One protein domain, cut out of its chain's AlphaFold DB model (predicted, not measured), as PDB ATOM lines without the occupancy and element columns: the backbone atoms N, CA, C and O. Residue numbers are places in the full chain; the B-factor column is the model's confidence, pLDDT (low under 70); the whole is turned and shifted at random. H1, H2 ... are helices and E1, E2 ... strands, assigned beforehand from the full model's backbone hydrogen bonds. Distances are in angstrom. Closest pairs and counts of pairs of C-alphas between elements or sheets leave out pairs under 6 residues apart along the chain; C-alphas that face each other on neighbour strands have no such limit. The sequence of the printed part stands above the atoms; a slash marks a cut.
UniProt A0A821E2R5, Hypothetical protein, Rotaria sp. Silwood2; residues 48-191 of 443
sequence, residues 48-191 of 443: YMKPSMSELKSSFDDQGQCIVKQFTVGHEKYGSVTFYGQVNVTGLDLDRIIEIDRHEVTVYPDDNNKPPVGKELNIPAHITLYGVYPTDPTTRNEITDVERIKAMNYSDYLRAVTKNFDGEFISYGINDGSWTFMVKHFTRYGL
ATOM      1  N   TYR A  48      24.815 -10.115 103.215       96.50
ATOM      2  CA  TYR A  48      24.995 -11.194 102.257       96.50
ATOM      3  C   TYR A  48      25.954 -10.767 101.146       96.50
ATOM      4  O   TYR A  48      26.213  -9.580 100.935       96.50
ATOM      5  N   MET A  49      26.457 -11.743 100.393       95.94
ATOM      6  CA  MET A  49      27.253 -11.498  99.193       95.94
ATOM      7  C   MET A  49      26.802 -12.379  98.029       95.94
ATOM      8  O   MET A  49      26.250 -13.462  98.240       95.94
ATOM      9  N   LYS A  50      27.038 -11.906  96.805       95.25
ATOM     10  CA  LYS A  50      26.858 -12.661  95.562       95.25
ATOM     11  C   LYS A  50      28.110 -12.494  94.689       95.25
ATOM     12  O   LYS A  50      28.496 -11.356  94.443       95.25
ATOM     13  N   PRO A  51      28.738 -13.572  94.193       94.25
ATOM     14  CA  PRO A  51      28.484 -14.972  94.534       94.25
ATOM     15  C   PRO A  51      28.609 -15.242  96.040       94.25
ATOM     16  O   PRO A  51      29.310 -14.530  96.756       94.25
ATOM     17  N   SER A  52      27.878 -16.239  96.526       93.12
ATOM     18  CA  SER A  52      27.872 -16.656  97.927       93.12
ATOM     19  C   SER A  52      29.228 -17.219  98.356       93.12
ATOM     20  O   SER A  52      30.020 -17.684  97.536       93.12
ATOM     21  N   MET A  53      29.476 -17.274  99.667       89.50
ATOM     22  CA  MET A  53      30.719 -17.826 100.225       89.50
ATOM     23  C   MET A  53      31.043 -19.236  99.697       89.50
ATOM     24  O   MET A  53      32.202 -19.577  99.469       89.50
ATOM     25  N   SER A  54      30.016 -20.064  99.493       89.25
ATOM     26  CA  SER A  54      30.156 -21.419  98.953       89.25
ATOM     27  C   SER A  54      30.553 -21.428  97.475       89.25
ATOM     28  O   SER A  54      31.344 -22.273  97.069       89.25
ATOM     29  N   GLU A  55      30.048 -20.485  96.680       90.19
ATOM     30  CA  GLU A  55      30.403 -20.342  95.262       90.19
ATOM     31  C   GLU A  55      31.822 -19.781  95.095       90.19
ATOM     32  O   GLU A  55      32.569 -20.224  94.219       90.19
ATOM     33  N   LEU A  56      32.239 -18.868  95.981       90.06
ATOM     34  CA  LEU A  56      33.595 -18.315  95.978       90.06
ATOM     35  C   LEU A  56      34.660 -19.383  96.244       90.06
ATOM     36  O   LEU A  56      35.693 -19.375  95.582       90.06
ATOM     37  N   LYS A  57      34.400 -20.345  97.143       86.50
ATOM     38  CA  LYS A  57      35.317 -21.473  97.418       86.50
ATOM     39  C   LYS A  57      35.695 -22.257  96.162       86.50
ATOM     40  O   LYS A  57      36.821 -22.729  96.060       86.50
ATOM     41  N   SER A  58      34.766 -22.375  95.215       84.81
ATOM     42  CA  SER A  58      34.968 -23.083  93.948       84.81
ATOM     43  C   SER A  58      35.560 -22.200  92.843       84.81
ATOM     44  O   SER A  58      35.778 -22.685  91.738       84.81
ATOM     45  N   SER A  59      35.795 -20.915  93.125       84.56
ATOM     46  CA  SER A  59      36.218 -19.897  92.153       84.56
ATOM     47  C   SER A  59      37.660 -19.414  92.367       84.56
ATOM     48  O   SER A  59      38.050 -18.395  91.802       84.56
ATOM     49  N   PHE A  60      38.444 -20.100  93.206       88.12
ATOM     50  CA  PHE A  60      39.867 -19.807  93.380       88.12
ATOM     51  C   PHE A  60      40.689 -20.394  92.234       88.12
ATOM     52  O   PHE A  60      40.451 -21.523  91.808       88.12
ATOM     53  N   ASP A  61      41.667 -19.628  91.760       87.25
ATOM     54  CA  ASP A  61      42.654 -20.098  90.795       87.25
ATOM     55  C   ASP A  61      43.818 -20.851  91.466       87.25
ATOM     56  O   ASP A  61      43.939 -20.920  92.695       87.25
ATOM     57  N   ASP A  62      44.713 -21.397  90.639       85.00
ATOM     58  CA  ASP A  62      45.911 -22.121  91.085       85.00
ATOM     59  C   ASP A  62      46.885 -21.241  91.899       85.00
ATOM     60  O   ASP A  62      47.777 -21.762  92.570       85.00
ATOM     61  N   GLN A  63      46.729 -19.910  91.858       83.44
ATOM     62  CA  GLN A  63      47.512 -18.943  92.635       83.44
ATOM     63  C   GLN A  63      46.812 -18.500  93.929       83.44
ATOM     64  O   GLN A  63      47.303 -17.614  94.636       83.44
ATOM     65  N   GLY A  64      45.668 -19.104  94.262       85.56
ATOM     66  CA  GLY A  64      44.889 -18.762  95.447       85.56
ATOM     67  C   GLY A  64      44.190 -17.402  95.354       85.56
ATOM     68  O   GLY A  64      43.803 -16.845  96.386       85.56
ATOM     69  N   GLN A  65      44.003 -16.860  94.150       89.00
ATOM     70  CA  GLN A  65      43.225 -15.647  93.908       89.00
ATOM     71  C   GLN A  65      41.780 -16.007  93.550       89.00
ATOM     72  O   GLN A  65      41.522 -16.930  92.783       89.00
ATOM     73  N   CYS A  66      40.823 -15.260  94.092       91.50
ATOM     74  CA  CYS A  66      39.404 -15.397  93.803       91.50
ATOM     75  C   CYS A  66      38.950 -14.122  93.100       91.50
ATOM     76  O   CYS A  66      38.643 -13.113  93.737       91.50
ATOM     77  N   ILE A  67      38.969 -14.158  91.769       91.44
ATOM     78  CA  ILE A  67      38.596 -13.022  90.930       91.44
ATOM     79  C   ILE A  67      37.188 -13.254  90.394       91.44
ATOM     80  O   ILE A  67      36.949 -14.158  89.596       91.44
ATOM     81  N   VAL A  68      36.256 -12.404  90.809       91.81
ATOM     82  CA  VAL A  68      34.840 -12.502  90.445       91.81
ATOM     83  C   VAL A  68      34.388 -11.298  89.636       91.81
ATOM     84  O   VAL A  68      34.893 -10.187  89.788       91.81
ATOM     85  N   LYS A  69      33.418 -11.525  88.750       90.62
ATOM     86  CA  LYS A  69      32.724 -10.460  88.018       90.62
ATOM     87  C   LYS A  69      31.397 -10.166  88.698       90.62
ATOM     88  O   LYS A  69      30.750 -11.101  89.157       90.62
ATOM     89  N   GLN A  70      30.981  -8.897  88.687       88.62
ATOM     90  CA  GLN A  70      29.687  -8.469  89.242       88.62
ATOM     91  C   GLN A  70      29.513  -8.913  90.702       88.62
ATOM     92  O   GLN A  70      28.514  -9.527  91.070       88.62
ATOM     93  N   PHE A  71      30.523  -8.638  91.526       95.44
ATOM     94  CA  PHE A  71      30.464  -8.947  92.947       95.44
ATOM     95  C   PHE A  71      29.457  -8.024  93.631       95.44
ATOM     96  O   PHE A  71      29.527  -6.810  93.460       95.44
ATOM     97  N   THR A  72      28.539  -8.579  94.412       96.75
ATOM     98  CA  THR A  72      27.559  -7.825  95.192       96.75
ATOM     99  C   THR A  72      27.774  -8.081  96.670       96.75
ATOM    100  O   THR A  72      27.859  -9.233  97.088       96.75
ATOM    101  N   VAL A  73      27.759  -7.022  97.471       97.25
ATOM    102  CA  VAL A  73      27.577  -7.099  98.924       97.25
ATOM    103  C   VAL A  73      26.306  -6.343  99.267       97.25
ATOM    104  O   VAL A  73      26.086  -5.242  98.768       97.25
ATOM    105  N   GLY A  74      25.435  -6.940 100.068       97.50
ATOM    106  CA  GLY A  74      24.166  -6.329 100.433       97.50
ATOM    107  C   GLY A  74      23.820  -6.524 101.891       97.50
ATOM    108  O   GLY A  74      24.339  -7.417 102.550       97.50
ATOM    109  N   HIS A  75      22.927  -5.670 102.367       97.62
ATOM    110  CA  HIS A  75      22.269  -5.762 103.652       97.62
ATOM    111  C   HIS A  75      20.767  -5.903 103.408       97.62
ATOM    112  O   HIS A  75      20.160  -5.039 102.770       97.62
ATOM    113  N   GLU A  76      20.156  -6.963 103.942       95.25
ATOM    114  CA  GLU A  76      18.774  -7.374 103.643       95.25
ATOM    115  C   GLU A  76      17.737  -6.252 103.782       95.25
ATOM    116  O   GLU A  76      16.721  -6.263 103.093       95.25
ATOM    117  N   LYS A  77      17.982  -5.281 104.670       94.62
ATOM    118  CA  LYS A  77      17.035  -4.195 104.964       94.62
ATOM    119  C   LYS A  77      17.383  -2.847 104.347       94.62
ATOM    120  O   LYS A  77      16.501  -2.003 104.262       94.62
ATOM    121  N   TYR A  78      18.647  -2.607 104.002       95.00
ATOM    122  CA  TYR A  78      19.127  -1.239 103.752       95.00
ATOM    123  C   TYR A  78      19.610  -1.011 102.332       95.00
ATOM    124  O   TYR A  78      19.480   0.102 101.829       95.00
ATOM    125  N   GLY A  79      20.110  -2.042 101.656       96.69
ATOM    126  CA  GLY A  79      20.552  -1.874 100.285       96.69
ATOM    127  C   GLY A  79      21.578  -2.894  99.840       96.69
ATOM    128  O   GLY A  79      21.864  -3.873 100.523       96.69
ATOM    129  N   SER A  80      22.161  -2.643  98.676       97.56
ATOM    130  CA  SER A  80      23.246  -3.440  98.126       97.56
ATOM    131  C   SER A  80      24.168  -2.618  97.237       97.56
ATOM    132  O   SER A  80      23.769  -1.604  96.667       97.56
ATOM    133  N   VAL A  81      25.407  -3.085  97.119       97.19
ATOM    134  CA  VAL A  81      26.456  -2.531  96.269       97.19
ATOM    135  C   VAL A  81      26.929  -3.631  95.337       97.19
ATOM    136  O   VAL A  81      27.392  -4.671  95.799       97.19
ATOM    137  N   THR A  82      26.816  -3.409  94.033       96.44
ATOM    138  CA  THR A  82      27.279  -4.319  92.984       96.44
ATOM    139  C   THR A  82      28.429  -3.679  92.225       96.44
ATOM    140  O   THR A  82      28.244  -2.712  91.489       96.44
ATOM    141  N   PHE A  83      29.623  -4.227  92.402       94.38
ATOM    142  CA  PHE A  83      30.860  -3.743  91.807       94.38
ATOM    143  C   PHE A  83      30.990  -4.237  90.367       94.38
ATOM    144  O   PHE A  83      30.854  -5.435  90.088       94.38
ATOM    145  N   TYR A  84      31.279  -3.324  89.441       86.38
ATOM    146  CA  TYR A  84      31.484  -3.679  88.044       86.38
ATOM    147  C   TYR A  84      32.942  -3.930  87.707       86.38
ATOM    148  O   TYR A  84      33.838  -3.198  88.109       86.38
ATOM    149  N   GLY A  85      33.153  -4.946  86.874       84.88
ATOM    150  CA  GLY A  85      34.479  -5.395  86.477       84.88
ATOM    151  C   GLY A  85      34.907  -6.646  87.231       84.88
ATOM    152  O   GLY A  85      34.086  -7.347  87.819       84.88
ATOM    153  N   GLN A  86      36.196  -6.956  87.126       88.06
ATOM    154  CA  GLN A  86      36.822  -8.078  87.817       88.06
ATOM    155  C   GLN A  86      37.364  -7.597  89.160       88.06
ATOM    156  O   GLN A  86      38.194  -6.690  89.199       88.06
ATOM    157  N   VAL A  87      36.904  -8.218  90.241       91.50
ATOM    158  CA  VAL A  87      37.284  -7.891  91.615       91.50
ATOM    159  C   VAL A  87      37.985  -9.087  92.222       91.50
ATOM    160  O   VAL A  87      37.435 -10.186  92.225       91.50
ATOM    161  N   ASN A  88      39.181  -8.869  92.760       92.25
ATOM    162  CA  ASN A  88      39.832  -9.860  93.600       92.25
ATOM    163  C   ASN A  88      39.278  -9.754  95.024       92.25
ATOM    164  O   ASN A  88      39.494  -8.740  95.685       92.25
ATOM    165  N   VAL A  89      38.558 -10.780  95.473       92.88
ATOM    166  CA  VAL A  89      37.929 -10.821  96.803       92.88
ATOM    167  C   VAL A  89      38.717 -11.659  97.812       92.88
ATOM    168  O   VAL A  89      38.270 -11.834  98.946       92.88
ATOM    169  N   THR A  90      39.888 -12.177  97.432       92.38
ATOM    170  CA  THR A  90      40.734 -12.984  98.318       92.38
ATOM    171  C   THR A  90      41.115 -12.205  99.575       92.38
ATOM    172  O   THR A  90      41.757 -11.162  99.508       92.38
ATOM    173  N   GLY A  91      40.747 -12.741 100.739       90.56
ATOM    174  CA  GLY A  91      41.153 -12.243 102.052       90.56
ATOM    175  C   GLY A  91      40.596 -10.874 102.454       90.56
ATOM    176  O   GLY A  91      41.026 -10.345 103.476       90.56
ATOM    177  N   LEU A  92      39.656 -10.296 101.694       93.44
ATOM    178  CA  LEU A  92      39.069  -8.995 102.029       93.44
ATOM    179  C   LEU A  92      38.207  -9.078 103.296       93.44
ATOM    180  O   LEU A  92      37.335  -9.940 103.401       93.44
ATOM    181  N   ASP A  93      38.397  -8.151 104.238       94.81
ATOM    182  CA  ASP A  93      37.525  -8.016 105.413       94.81
ATOM    183  C   ASP A  93      36.342  -7.091 105.104       94.81
ATOM    184  O   ASP A  93      36.365  -5.893 105.393       94.81
ATOM    185  N   LEU A  94      35.302  -7.652 104.484       95.06
ATOM    186  CA  LEU A  94      34.125  -6.906 104.037       95.06
ATOM    187  C   LEU A  94      33.359  -6.278 105.206       95.06
ATOM    188  O   LEU A  94      32.786  -5.210 105.022       95.06
ATOM    189  N   ASP A  95      33.420  -6.875 106.405       93.44
ATOM    190  CA  ASP A  95      32.808  -6.307 107.616       93.44
ATOM    191  C   ASP A  95      33.358  -4.911 107.955       93.44
ATOM    192  O   ASP A  95      32.651  -4.111 108.568       93.44
ATOM    193  N   ARG A  96      34.626  -4.646 107.602       93.12
ATOM    194  CA  ARG A  96      35.318  -3.368 107.834       93.12
ATOM    195  C   ARG A  96      35.301  -2.453 106.619       93.12
ATOM    196  O   ARG A  96      35.412  -1.242 106.770       93.12
ATOM    197  N   ILE A  97      35.257  -3.036 105.425       93.19
ATOM    198  CA  ILE A  97      35.349  -2.276 104.181       93.19
ATOM    199  C   ILE A  97      33.989  -1.703 103.794       93.19
ATOM    200  O   ILE A  97      33.954  -0.604 103.260       93.19
ATOM    201  N   ILE A  98      32.881  -2.408 104.035       94.25
ATOM    202  CA  ILE A  98      31.562  -2.007 103.537       94.25
ATOM    203  C   ILE A  98      30.598  -1.804 104.703       94.25
ATOM    204  O   ILE A  98      30.336  -2.720 105.482       94.25
ATOM    205  N   GLU A  99      30.009  -0.614 104.763       94.56
ATOM    206  CA  GLU A  99      28.950  -0.262 105.701       94.56
ATOM    207  C   GLU A  99      27.728   0.204 104.912       94.56
ATOM    208  O   GLU A  99      27.781   1.192 104.182       94.56
ATOM    209  N   ILE A 100      26.632  -0.545 105.021       95.12
ATOM    210  CA  ILE A 100      25.339  -0.212 104.424       95.12
ATOM    211  C   ILE A 100      24.387   0.091 105.576       95.12
ATOM    212  O   ILE A 100      23.998  -0.816 106.317       95.12
ATOM    213  N   ASP A 101      24.006   1.356 105.688       93.12
ATOM    214  CA  ASP A 101      23.094   1.873 106.697       93.12
ATOM    215  C   ASP A 101      21.813   2.397 106.041       93.12
ATOM    216  O   ASP A 101      21.624   2.383 104.820       93.12
ATOM    217  N   ARG A 102      20.867   2.840 106.868       91.06
ATOM    218  CA  ARG A 102      19.617   3.405 106.369       91.06
ATOM    219  C   ARG A 102      19.912   4.640 105.515       91.06
ATOM    220  O   ARG A 102      20.450   5.623 106.012       91.06
ATOM    221  N   HIS A 103      19.493   4.583 104.251       90.50
ATOM    222  CA  HIS A 103      19.630   5.668 103.271       90.50
ATOM    223  C   HIS A 103      21.081   6.086 102.980       90.50
ATOM    224  O   HIS A 103      21.285   7.150 102.393       90.50
ATOM    225  N   GLU A 104      22.077   5.275 103.350       92.81
ATOM    226  CA  GLU A 104      23.495   5.591 103.165       92.81
ATOM    227  C   GLU A 104      24.349   4.332 102.973       92.81
ATOM    228  O   GLU A 104      24.091   3.274 103.542       92.81
ATOM    229  N   VAL A 105      25.398   4.454 102.163       93.94
ATOM    230  CA  VAL A 105      26.438   3.447 102.009       93.94
ATOM    231  C   VAL A 105      27.819   4.084 102.037       93.94
ATOM    232  O   VAL A 105      28.069   5.113 101.403       93.94
ATOM    233  N   THR A 106      28.734   3.433 102.743       91.56
ATOM    234  CA  THR A 106      30.144   3.805 102.833       91.56
ATOM    235  C   THR A 106      30.994   2.605 102.445       91.56
ATOM    236  O   THR A 106      30.770   1.492 102.921       91.56
ATOM    237  N   VAL A 107      31.985   2.824 101.580       91.31
ATOM    238  CA  VAL A 107      32.994   1.807 101.259       91.31
ATOM    239  C   VAL A 107      34.371   2.401 101.522       91.31
ATOM    240  O   VAL A 107      34.712   3.446 100.969       91.31
ATOM    241  N   TYR A 108      35.138   1.722 102.373       92.38
ATOM    242  CA  TYR A 108      36.321   2.214 103.082       92.38
ATOM    243  C   TYR A 108      35.990   3.407 104.000       92.38
ATOM    244  O   TYR A 108      36.315   4.542 103.659       92.38
ATOM    245  N   PRO A 109      35.352   3.171 105.167       87.75
ATOM    246  CA  PRO A 109      35.027   4.236 106.126       87.75
ATOM    247  C   PRO A 109      36.265   4.926 106.727       87.75
ATOM    248  O   PRO A 109      36.174   6.070 107.165       87.75
ATOM    249  N   ASP A 110      37.422   4.255 106.735       86.62
ATOM    250  CA  ASP A 110      38.717   4.842 107.093       86.62
ATOM    251  C   ASP A 110      39.508   5.199 105.826       86.62
ATOM    252  O   ASP A 110      39.999   4.312 105.118       86.62
ATOM    253  N   ASP A 111      39.674   6.500 105.574       83.06
ATOM    254  CA  ASP A 111      40.415   7.025 104.421       83.06
ATOM    255  C   ASP A 111      41.884   6.564 104.385       83.06
ATOM    256  O   ASP A 111      42.471   6.496 103.307       83.06
ATOM    257  N   ASN A 112      42.482   6.187 105.524       85.06
ATOM    258  CA  ASN A 112      43.860   5.680 105.557       85.06
ATOM    259  C   ASN A 112      43.993   4.289 104.923       85.06
ATOM    260  O   ASN A 112      45.057   3.939 104.414       85.06
ATOM    261  N   ASN A 113      42.918   3.497 104.951       83.94
ATOM    262  CA  ASN A 113      42.879   2.142 104.395       83.94
ATOM    263  C   ASN A 113      42.262   2.108 102.995       83.94
ATOM    264  O   ASN A 113      42.104   1.037 102.409       83.94
ATOM    265  N   LYS A 114      41.886   3.272 102.463       89.38
ATOM    266  CA  LYS A 114      41.217   3.392 101.182       89.38
ATOM    267  C   LYS A 114      42.226   3.270 100.036       89.38
ATOM    268  O   LYS A 114      43.115   4.113  99.902       89.38
ATOM    269  N   PRO A 115      42.094   2.260  99.165       90.06
ATOM    270  CA  PRO A 115      42.996   2.096  98.040       90.06
ATOM    271  C   PRO A 115      42.730   3.159  96.958       90.06
ATOM    272  O   PRO A 115      41.648   3.755  96.916       90.06
ATOM    273  N   PRO A 116      43.682   3.401  96.036       89.81
ATOM    274  CA  PRO A 116      43.478   4.302  94.904       89.81
ATOM    275  C   PRO A 116      42.284   3.900  94.028       89.81
ATOM    276  O   PRO A 116      41.912   2.729  93.960       89.81
ATOM    277  N   VAL A 117      41.715   4.866  93.302       88.38
ATOM    278  CA  VAL A 117      40.626   4.602  92.347       88.38
ATOM    279  C   VAL A 117      41.073   3.567  91.310       88.38
ATOM    280  O   VAL A 117      42.167   3.662  90.753       88.38
ATOM    281  N   GLY A 118      40.228   2.569  91.050       86.75
ATOM    282  CA  GLY A 118      40.520   1.447  90.157       86.75
ATOM    283  C   GLY A 118      41.154   0.231  90.844       86.75
ATOM    284  O   GLY A 118      41.509  -0.726  90.154       86.75
ATOM    285  N   LYS A 119      41.339   0.249  92.170       86.69
ATOM    286  CA  LYS A 119      41.934  -0.855  92.940       86.69
ATOM    287  C   LYS A 119      40.937  -1.453  93.927       86.69
ATOM    288  O   LYS A 119      40.139  -0.733  94.515       86.69
ATOM    289  N   GLU A 120      41.037  -2.770  94.121       88.94
ATOM    290  CA  GLU A 120      40.153  -3.558  94.991       88.94
ATOM    291  C   GLU A 120      38.668  -3.217  94.776       88.94
ATOM    292  O   GLU A 120      38.163  -3.375  93.667       88.94
ATOM    293  N   LEU A 121      37.981  -2.747  95.822       91.88
ATOM    294  CA  LEU A 121      36.582  -2.344  95.787       91.88
ATOM    295  C   LEU A 121      36.403  -0.854  95.477       91.88
ATOM    296  O   LEU A 121      35.273  -0.416  95.290       91.88
ATOM    297  N   ASN A 122      37.478  -0.064  95.361       92.31
ATOM    298  CA  ASN A 122      37.399   1.341  94.955       92.31
ATOM    299  C   ASN A 122      37.274   1.480  93.426       92.31
ATOM    300  O   ASN A 122      38.097   2.110  92.759       92.31
ATOM    301  N   ILE A 123      36.254   0.841  92.865       91.69
ATOM    302  CA  ILE A 123      35.956   0.777  91.432       91.69
ATOM    303  C   ILE A 123      34.503   1.205  91.177       91.69
ATOM    304  O   ILE A 123      33.740   1.336  92.134       91.69
ATOM    305  N   PRO A 124      34.084   1.416  89.916       93.56
ATOM    306  CA  PRO A 124      32.700   1.757  89.627       93.56
ATOM    307  C   PRO A 124      31.708   0.691  90.106       93.56
ATOM    308  O   PRO A 124      31.954  -0.512  89.974       93.56
ATOM    309  N   ALA A 125      30.563   1.129  90.622       95.38
ATOM    310  CA  ALA A 125      29.559   0.233  91.182       95.38
ATOM    311  C   ALA A 125      28.137   0.775  91.042       95.38
ATOM    312  O   ALA A 125      27.914   1.984  91.011       95.38
ATOM    313  N   HIS A 126      27.178  -0.148  90.997       94.56
ATOM    314  CA  HIS A 126      25.756   0.117  91.184       94.56
ATOM    315  C   HIS A 126      25.399   0.008  92.657       94.56
ATOM    316  O   HIS A 126      25.682  -1.004  93.295       94.56
ATOM    317  N   ILE A 127      24.743   1.030  93.179       96.25
ATOM    318  CA  ILE A 127      24.240   1.071  94.543       96.25
ATOM    319  C   ILE A 127      22.722   1.093  94.465       96.25
ATOM    320  O   ILE A 127      22.150   1.880  93.713       96.25
ATOM    321  N   THR A 128      22.078   0.256  95.270       96.94
ATOM    322  CA  THR A 128      20.638   0.318  95.512       96.94
ATOM    323  C   THR A 128      20.411   0.492  97.003       96.94
ATOM    324  O   THR A 128      20.804  -0.377  97.775       96.94
ATOM    325  N   LEU A 129      19.769   1.582  97.410       96.94
ATOM    326  CA  LEU A 129      19.348   1.832  98.789       96.94
ATOM    327  C   LEU A 129      17.848   1.556  98.919       96.94
ATOM    328  O   LEU A 129      17.065   2.018  98.091       96.94
ATOM    329  N   TYR A 130      17.454   0.804  99.945       95.12
ATOM    330  CA  TYR A 130      16.066   0.409 100.193       95.12
ATOM    331  C   TYR A 130      15.368   1.359 101.168       95.12
ATOM    332  O   TYR A 130      16.001   1.949 102.046       95.12
ATOM    333  N   GLY A 131      14.042   1.471 101.037       93.38
ATOM    334  CA  GLY A 131      13.210   2.236 101.964       93.38
ATOM    335  C   GLY A 131      13.503   3.736 101.976       93.38
ATOM    336  O   GLY A 131      13.315   4.384 103.001       93.38
ATOM    337  N   VAL A 132      14.002   4.294 100.871       94.00
ATOM    338  CA  VAL A 132      14.304   5.722 100.736       94.00
ATOM    339  C   VAL A 132      13.015   6.478 100.425       94.00
ATOM    340  O   VAL A 132      12.649   6.626  99.265       94.00
ATOM    341  N   TYR A 133      12.334   6.974 101.456       92.69
ATOM    342  CA  TYR A 133      11.077   7.720 101.323       92.69
ATOM    343  C   TYR A 133      11.223   9.183 101.771       92.69
ATOM    344  O   TYR A 133      12.025   9.477 102.662       92.69
ATOM    345  N   PRO A 134      10.436  10.118 101.202       90.50
ATOM    346  CA  PRO A 134      10.390  11.485 101.705       90.50
ATOM    347  C   PRO A 134       9.828  11.510 103.127       90.50
ATOM    348  O   PRO A 134       8.927  10.741 103.463       90.50
ATOM    349  N   THR A 135      10.327  12.419 103.961       88.06
ATOM    350  CA  THR A 135       9.840  12.581 105.338       88.06
ATOM    351  C   THR A 135       8.866  13.750 105.421       88.06
ATOM    352  O   THR A 135       9.127  14.835 104.901       88.06
ATOM    353  N   ASP A 136       7.726  13.543 106.082       84.12
ATOM    354  CA  ASP A 136       6.768  14.614 106.331       84.12
ATOM    355  C   ASP A 136       7.347  15.603 107.360       84.12
ATOM    356  O   ASP A 136       7.636  15.201 108.490       84.12
ATOM    357  N   PRO A 137       7.482  16.899 107.029       79.75
ATOM    358  CA  PRO A 137       8.093  17.877 107.928       79.75
ATOM    359  C   PRO A 137       7.293  18.106 109.218       79.75
ATOM    360  O   PRO A 137       7.853  18.553 110.215       79.75
ATOM    361  N   THR A 138       5.994  17.798 109.220       82.44
ATOM    362  CA  THR A 138       5.123  18.005 110.384       82.44
ATOM    363  C   THR A 138       5.132  16.791 111.301       82.44
ATOM    364  O   THR A 138       5.277  16.926 112.513       82.44
ATOM    365  N   THR A 139       4.955  15.596 110.730       83.88
ATOM    366  CA  THR A 139       4.813  14.364 111.525       83.88
ATOM    367  C   THR A 139       6.135  13.644 111.765       83.88
ATOM    368  O   THR A 139       6.185  12.771 112.628       83.88
ATOM    369  N   ARG A 140       7.191  14.004 111.019       82.69
ATOM    370  CA  ARG A 140       8.495  13.319 110.969       82.69
ATOM    371  C   ARG A 140       8.410  11.834 110.601       82.69
ATOM    372  O   ARG A 140       9.347  11.082 110.842       82.69
ATOM    373  N   ASN A 141       7.296  11.418 110.003       85.88
ATOM    374  CA  ASN A 141       7.108  10.064 109.504       85.88
ATOM    375  C   ASN A 141       7.420   9.997 108.010       85.88
ATOM    376  O   ASN A 141       7.230  10.970 107.275       85.88
ATOM    377  N   GLU A 142       7.857   8.826 107.560       89.75
ATOM    378  CA  GLU A 142       8.041   8.544 106.139       89.75
ATOM    379  C   GLU A 142       6.706   8.575 105.398       89.75
ATOM    380  O   GLU A 142       5.676   8.081 105.866       89.75
ATOM    381  N   ILE A 143       6.737   9.156 104.208       89.69
ATOM    382  CA  ILE A 143       5.614   9.201 103.293       89.69
ATOM    383  C   ILE A 143       5.780   8.042 102.317       89.69
ATOM    384  O   ILE A 143       6.587   8.116 101.396       89.69
ATOM    385  N   THR A 144       4.988   6.990 102.511       90.38
ATOM    386  CA  THR A 144       4.963   5.800 101.643       90.38
ATOM    387  C   THR A 144       3.798   5.808 100.647       90.38
ATOM    388  O   THR A 144       3.657   4.886  99.849       90.38
ATOM    389  N   ASP A 145       2.933   6.827 100.695       90.81
ATOM    390  CA  ASP A 145       1.809   6.967  99.767       90.81
ATOM    391  C   ASP A 145       2.317   7.297  98.356       90.81
ATOM    392  O   ASP A 145       2.898   8.357  98.115       90.81
ATOM    393  N   VAL A 146       2.093   6.370  97.422       90.50
ATOM    394  CA  VAL A 146       2.619   6.425  96.051       90.50
ATOM    395  C   VAL A 146       2.182   7.696  95.319       90.50
ATOM    396  O   VAL A 146       2.994   8.319  94.635       90.50
ATOM    397  N   GLU A 147       0.923   8.106  95.466       90.12
ATOM    398  CA  GLU A 147       0.383   9.278  94.772       90.12
ATOM    399  C   GLU A 147       0.947  10.574  95.355       90.12
ATOM    400  O   GLU A 147       1.322  11.484  94.612       90.12
ATOM    401  N   ARG A 148       1.123  10.635  96.679       89.81
ATOM    402  CA  ARG A 148       1.789  11.754  97.350       89.81
ATOM    403  C   ARG A 148       3.256  11.870  96.932       89.81
ATOM    404  O   ARG A 148       3.703  12.974  96.632       89.81
ATOM    405  N   ILE A 149       3.989  10.757  96.849       89.81
ATOM    406  CA  ILE A 149       5.392  10.741  96.394       89.81
ATOM    407  C   ILE A 149       5.504  11.220  94.937       89.81
ATOM    408  O   ILE A 149       6.388  12.021  94.618       89.81
ATOM    409  N   LYS A 150       4.594  10.776  94.056       88.50
ATOM    410  CA  LYS A 150       4.520  11.241  92.659       88.50
ATOM    411  C   LYS A 150       4.220  12.735  92.576       88.50
ATOM    412  O   LYS A 150       4.907  13.446  91.851       88.50
ATOM    413  N   ALA A 151       3.242  13.220  93.340       86.38
ATOM    414  CA  ALA A 151       2.866  14.633  93.360       86.38
ATOM    415  C   ALA A 151       4.009  15.545  93.846       86.38
ATOM    416  O   ALA A 151       4.121  16.687  93.409       86.38
ATOM    417  N   MET A 152       4.875  15.037  94.727       87.44
ATOM    418  CA  MET A 152       6.086  15.726  95.191       87.44
ATOM    419  C   MET A 152       7.260  15.625  94.217       87.44
ATOM    420  O   MET A 152       8.278  16.282  94.424       87.44
ATOM    421  N   ASN A 153       7.131  14.798  93.180       89.56
ATOM    422  CA  ASN A 153       8.171  14.521  92.205       89.56
ATOM    423  C   ASN A 153       9.499  14.076  92.852       89.56
ATOM    424  O   ASN A 153      10.586  14.517  92.481       89.56
ATOM    425  N   TYR A 154       9.407  13.192  93.855       91.00
ATOM    426  CA  TYR A 154      10.556  12.777  94.671       91.00
ATOM    427  C   TYR A 154      11.680  12.112  93.856       91.00
ATOM    428  O   TYR A 154      12.853  12.234  94.193       91.00
ATOM    429  N   SER A 155      11.337  11.462  92.741       92.19
ATOM    430  CA  SER A 155      12.320  10.899  91.804       92.19
ATOM    431  C   SER A 155      13.273  11.967  91.251       92.19
ATOM    432  O   SER A 155      14.480  11.744  91.177       92.19
ATOM    433  N   ASP A 156      12.760  13.158  90.922       91.81
ATOM    434  CA  ASP A 156      13.587  14.256  90.413       91.81
ATOM    435  C   ASP A 156      14.456  14.866  91.519       91.81
ATOM    436  O   ASP A 156      15.598  15.250  91.259       91.81
ATOM    437  N   TYR A 157      13.968  14.876  92.765       91.38
ATOM    438  CA  TYR A 157      14.789  15.213  93.928       91.38
ATOM    439  C   TYR A 157      15.971  14.246  94.074       91.38
ATOM    440  O   TYR A 157      17.119  14.686  94.119       91.38
ATOM    441  N   LEU A 158      15.721  12.932  94.062       93.31
ATOM    442  CA  LEU A 158      16.786  11.927  94.140       93.31
ATOM    443  C   LEU A 158      17.751  12.019  92.958       93.31
ATOM    444  O   LEU A 158      18.956  11.859  93.142       93.31
ATOM    445  N   ARG A 159      17.266  12.340  91.752       93.50
ATOM    446  CA  ARG A 159      18.124  12.598  90.586       93.50
ATOM    447  C   ARG A 159      19.050  13.793  90.815       93.50
ATOM    448  O   ARG A 159      20.237  13.701  90.506       93.50
ATOM    449  N   ALA A 160      18.536  14.885  91.381       91.81
ATOM    450  CA  ALA A 160      19.335  16.059  91.724       91.81
ATOM    451  C   ALA A 160      20.370  15.748  92.817       91.81
ATOM    452  O   ALA A 160      21.540  16.091  92.661       91.81
ATOM    453  N   VAL A 161      19.973  15.035  93.877       91.12
ATOM    454  CA  VAL A 161      20.895  14.582  94.930       91.12
ATOM    455  C   VAL A 161      21.987  13.686  94.347       91.12
ATOM    456  O   VAL A 161      23.160  13.904  94.629       91.12
ATOM    457  N   THR A 162      21.621  12.744  93.472       92.06
ATOM    458  CA  THR A 162      22.578  11.851  92.801       92.06
ATOM    459  C   THR A 162      23.608  12.635  91.993       92.06
ATOM    460  O   THR A 162      24.808  12.381  92.079       92.06
ATOM    461  N   LYS A 163      23.145  13.642  91.248       90.88
ATOM    462  CA  LYS A 163      24.010  14.512  90.451       90.88
ATOM    463  C   LYS A 163      24.954  15.353  91.315       90.88
ATOM    464  O   LYS A 163      26.078  15.597  90.896       90.88
ATOM    465  N   ASN A 164      24.530  15.776  92.509       90.25
ATOM    466  CA  ASN A 164      25.358  16.594  93.403       90.25
ATOM    467  C   ASN A 164      26.629  15.877  93.884       90.25
ATOM    468  O   ASN A 164      27.603  16.552  94.201       90.25
ATOM    469  N   PHE A 165      26.628  14.541  93.941       85.62
ATOM    470  CA  PHE A 165      27.815  13.744  94.271       85.62
ATOM    471  C   PHE A 165      28.473  13.089  93.044       85.62
ATOM    472  O   PHE A 165      29.196  12.103  93.186       85.62
ATOM    473  N   ASP A 166      28.223  13.621  91.840       88.94
ATOM    474  CA  ASP A 166      28.723  13.102  90.557       88.94
ATOM    475  C   ASP A 166      28.330  11.637  90.271       88.94
ATOM    476  O   ASP A 166      29.013  10.916  89.532       88.94
ATOM    477  N   GLY A 167      27.215  11.186  90.851       91.94
ATOM    478  CA  GLY A 167      26.608   9.897  90.551       91.94
ATOM    479  C   GLY A 167      25.719   9.947  89.309       91.94
ATOM    480  O   GLY A 167      25.230  11.000  88.892       91.94
ATOM    481  N   GLU A 168      25.442   8.774  88.748       94.81
ATOM    482  CA  GLU A 168      24.471   8.591  87.672       94.81
ATOM    483  C   GLU A 168      23.189   7.973  88.235       94.81
ATOM    484  O   GLU A 168      23.184   6.844  88.722       94.81
ATOM    485  N   PHE A 169      22.091   8.727  88.197       95.50
ATOM    486  CA  PHE A 169      20.784   8.231  88.627       95.50
ATOM    487  C   PHE A 169      20.259   7.204  87.624       95.50
ATOM    488  O   PHE A 169      20.171   7.505  86.437       95.50
ATOM    489  N   ILE A 170      19.845   6.033  88.111       95.06
ATOM    490  CA  ILE A 170      19.315   4.960  87.263       95.06
ATOM    491  C   ILE A 170      17.802   4.869  87.420       95.06
ATOM    492  O   ILE A 170      17.060   4.979  86.446       95.06
ATOM    493  N   SER A 171      17.323   4.655  88.646       94.44
ATOM    494  CA  SER A 171      15.895   4.471  88.891       94.44
ATOM    495  C   SER A 171      15.510   4.734  90.340       94.44
ATOM    496  O   SER A 171      16.331   4.690  91.259       94.44
ATOM    497  N   TYR A 172      14.219   4.993  90.536       96.38
ATOM    498  CA  TYR A 172      13.600   5.035  91.850       96.38
ATOM    499  C   TYR A 172      12.304   4.216  91.842       96.38
ATOM    500  O   TYR A 172      11.342   4.557  91.148       96.38
ATOM    501  N   GLY A 173      12.296   3.123  92.601       94.25
ATOM    502  CA  GLY A 173      11.127   2.288  92.846       94.25
ATOM    503  C   GLY A 173      10.226   2.933  93.893       94.25
ATOM    504  O   GLY A 173      10.512   2.886  95.081       94.25
ATOM    505  N   ILE A 174       9.116   3.541  93.466       92.25
ATOM    506  CA  ILE A 174       8.211   4.261  94.384       92.25
ATOM    507  C   ILE A 174       7.534   3.305  95.384       92.25
ATOM    508  O   ILE A 174       7.224   3.699  96.503       92.25
ATOM    509  N   ASN A 175       7.313   2.048  94.990       88.94
ATOM    510  CA  ASN A 175       6.587   1.072  95.805       88.94
ATOM    511  C   ASN A 175       7.394   0.609  97.027       88.94
ATOM    512  O   ASN A 175       6.835   0.451  98.106       88.94
ATOM    513  N   ASP A 176       8.696   0.397  96.860       90.25
ATOM    514  CA  ASP A 176       9.614  -0.169  97.856       90.25
ATOM    515  C   ASP A 176      10.689   0.827  98.330       90.25
ATOM    516  O   ASP A 176      11.522   0.503  99.180       90.25
ATOM    517  N   GLY A 177      10.671   2.052  97.795       93.19
ATOM    518  CA  GLY A 177      11.643   3.092  98.115       93.19
ATOM    519  C   GLY A 177      13.045   2.754  97.607       93.19
ATOM    520  O   GLY A 177      14.024   3.198  98.203       93.19
ATOM    521  N   SER A 178      13.163   1.935  96.556       95.69
ATOM    522  CA  SER A 178      14.452   1.491  96.021       95.69
ATOM    523  C   SER A 178      15.094   2.574  95.156       95.69
ATOM    524  O   SER A 178      14.731   2.744  93.992       95.69
ATOM    525  N   TRP A 179      16.072   3.298  95.695       97.25
ATOM    526  CA  TRP A 179      16.867   4.276  94.950       97.25
ATOM    527  C   TRP A 179      18.128   3.616  94.397       97.25
ATOM    528  O   TRP A 179      18.987   3.187  95.164       97.25
ATOM    529  N   THR A 180      18.234   3.537  93.067       96.12
ATOM    530  CA  THR A 180      19.382   2.940  92.373       96.12
ATOM    531  C   THR A 180      20.171   3.991  91.603       96.12
ATOM    532  O   THR A 180      19.608   4.764  90.820       96.12
ATOM    533  N   PHE A 181      21.485   4.005  91.803       96.38
ATOM    534  CA  PHE A 181      22.414   4.915  91.141       96.38
ATOM    535  C   PHE A 181      23.794   4.275  90.966       96.38
ATOM    536  O   PHE A 181      24.139   3.308  91.643       96.38
ATOM    537  N   MET A 182      24.592   4.810  90.048       94.94
ATOM    538  CA  MET A 182      25.957   4.367  89.784       94.94
ATOM    539  C   MET A 182      26.972   5.419  90.227       94.94
ATOM    540  O   MET A 182      26.758   6.620  90.072       94.94
ATOM    541  N   VAL A 183      28.099   4.951  90.756       93.50
ATOM    542  CA  VAL A 183      29.233   5.783  91.177       93.50
ATOM    543  C   VAL A 183      30.512   5.306  90.499       93.50
ATOM    544  O   VAL A 183      30.643   4.130  90.163       93.50
ATOM    545  N   LYS A 184      31.463   6.220  90.274       89.62
ATOM    546  CA  LYS A 184      32.748   5.918  89.608       89.62
ATOM    547  C   LYS A 184      33.821   5.390  90.565       89.62
ATOM    548  O   LYS A 184      34.735   4.693  90.139       89.62
ATOM    549  N   HIS A 185      33.742   5.784  91.827       86.44
ATOM    550  CA  HIS A 185      34.650   5.418  92.908       86.44
ATOM    551  C   HIS A 185      33.877   5.515  94.225       86.44
ATOM    552  O   HIS A 185      32.714   5.913  94.209       86.44
ATOM    553  N   PHE A 186      34.497   5.157  95.347       81.62
ATOM    554  CA  PHE A 186      33.818   5.187  96.637       81.62
ATOM    555  C   PHE A 186      34.268   6.319  97.540       81.62
ATOM    556  O   PHE A 186      35.450   6.635  97.626       81.62
ATOM    557  N   THR A 187      33.301   6.916  98.224       78.00
ATOM    558  CA  THR A 187      33.456   7.736  99.430       78.00
ATOM    559  C   THR A 187      32.309   7.329 100.363       78.00
ATOM    560  O   THR A 187      32.263   6.180 100.803       78.00
ATOM    561  N   ARG A 188      31.333   8.213 100.564       85.19
ATOM    562  CA  ARG A 188      30.078   7.962 101.260       85.19
ATOM    563  C   ARG A 188      28.938   8.508 100.409       85.19
ATOM    564  O   ARG A 188      29.008   9.653  99.966       85.19
ATOM    565  N   TYR A 189      27.909   7.702 100.172       86.00
ATOM    566  CA  TYR A 189      26.786   8.052  99.302       86.00
ATOM    567  C   TYR A 189      25.457   7.774  99.985       86.00
ATOM    568  O   TYR A 189      25.254   6.696 100.531       86.00
ATOM    569  N   GLY A 190      24.531   8.724  99.921       82.44
ATOM    570  CA  GLY A 190      23.238   8.607 100.582       82.44
ATOM    571  C   GLY A 190      22.585   9.958 100.828       82.44
ATOM    572  O   GLY A 190      23.065  10.984 100.349       82.44
ATOM    573  N   LEU A 191      21.501   9.953 101.602       79.00
ATOM    574  CA  LEU A 191      20.845  11.183 102.063       79.00
ATOM    575  C   LEU A 191      21.524  11.789 103.308       79.00
ATOM    576  O   LEU A 191      21.269  12.947 103.642       79.00
TER     577      LEU A 191
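This is residues 48 to 191 of the 443 residues of the protein "Hypothetical protein" of Rotaria sp. Silwood2 (UniProt A0A821E2R5). A long, twisted sheet of six strands is covered in part by a small sheet, E4 E5 E9, the two making a sandwich that is only partly face to face, while helix H4 packs over the E7 edge of the large sheet. The longest axis runs from the loop round Asp 62, between H1 and E2, to the loop round Thr 138, which comes before H3. The printed part has 144 residues, in the order E1 H1 E2 E3 H2 E4 E5 E6 H3 H4 E7 E8 E9; the large sheet runs E1 E2 E3 E6 E8 E7, and both sheets are antiparallel. The class is mixed, helices and strands; the whole is compact, with a radius of gyration of the C-alphas of 16.8 A and spans of 58 by 29 by 22 A.

Edge strand E1, residues 48 to 50, is antiparallel to E2, residues 67 to 75, with N 48 and O 74 2.8 A apart. H1, residues 53 to 57, is only just not on this sheet, with 4 pairs of C-alphas within 10 A. E2 and E3, residues 79 to 88, form a hairpin, with N 81 and O 73 2.8 A apart; E2 bends by 71 degrees at residue 70 and E3 by 99 degrees at residue 85. H2, residues 94 to 97, is on neither sheet, only just so for the small one. E4, residues 98 to 101, and E5, residues 104 to 107, form a hairpin, with N 106 and O 99 2.8 A apart. E6, residues 125 to 129, is the antiparallel neighbour of E3, with N 80 and O 128 2.8 A apart. H3, residues 146 to 151, and H4, residues 154 to 164, meet only through their link. H4 is 8.6 A in height over the large sheet, over E7, residues 168 to 173, and along the strands at 23 degrees to E7 on the local plane; the closest C-alphas, of Arg 159 and Phe 169, are 5.5 A apart. This gives two layers, a helix on one face of a sheet. E7 and E8, residues 178 to 183, form a hairpin, with N 182 and O 168 2.8 A apart; N 127 and O 181, between E6 and E8, are also 2.8 A apart. E6, H3 H4 and E7 make a split strand-helix-strand unit, two strands running the same way with E8 between them, its crossover right-handed. E9, residues 188 to 190, is antiparallel to E5, with N 105 and O 189 2.8 A apart. In H1, H3 and H4 every O i to N i+4 pair is within hydrogen-bond range; H2 is too short for one.

E1 begins at C-alpha 48, (24.995, -11.194, 102.257). E2 and E3 each measure 21.9 A from first to last C-alpha, E7 15.6 A, E8 16.1 A and H4 15.3 A. E9 ends at C-alpha 190, (23.238, 8.607, 100.582).

The C-alphas of Asp 62 and Thr 138, the two farthest apart, are 60.4 A apart. The links E5 to E6 and E6 to H3 are long. The printed part has no cut, and no printed residue is under 70 in pLDDT.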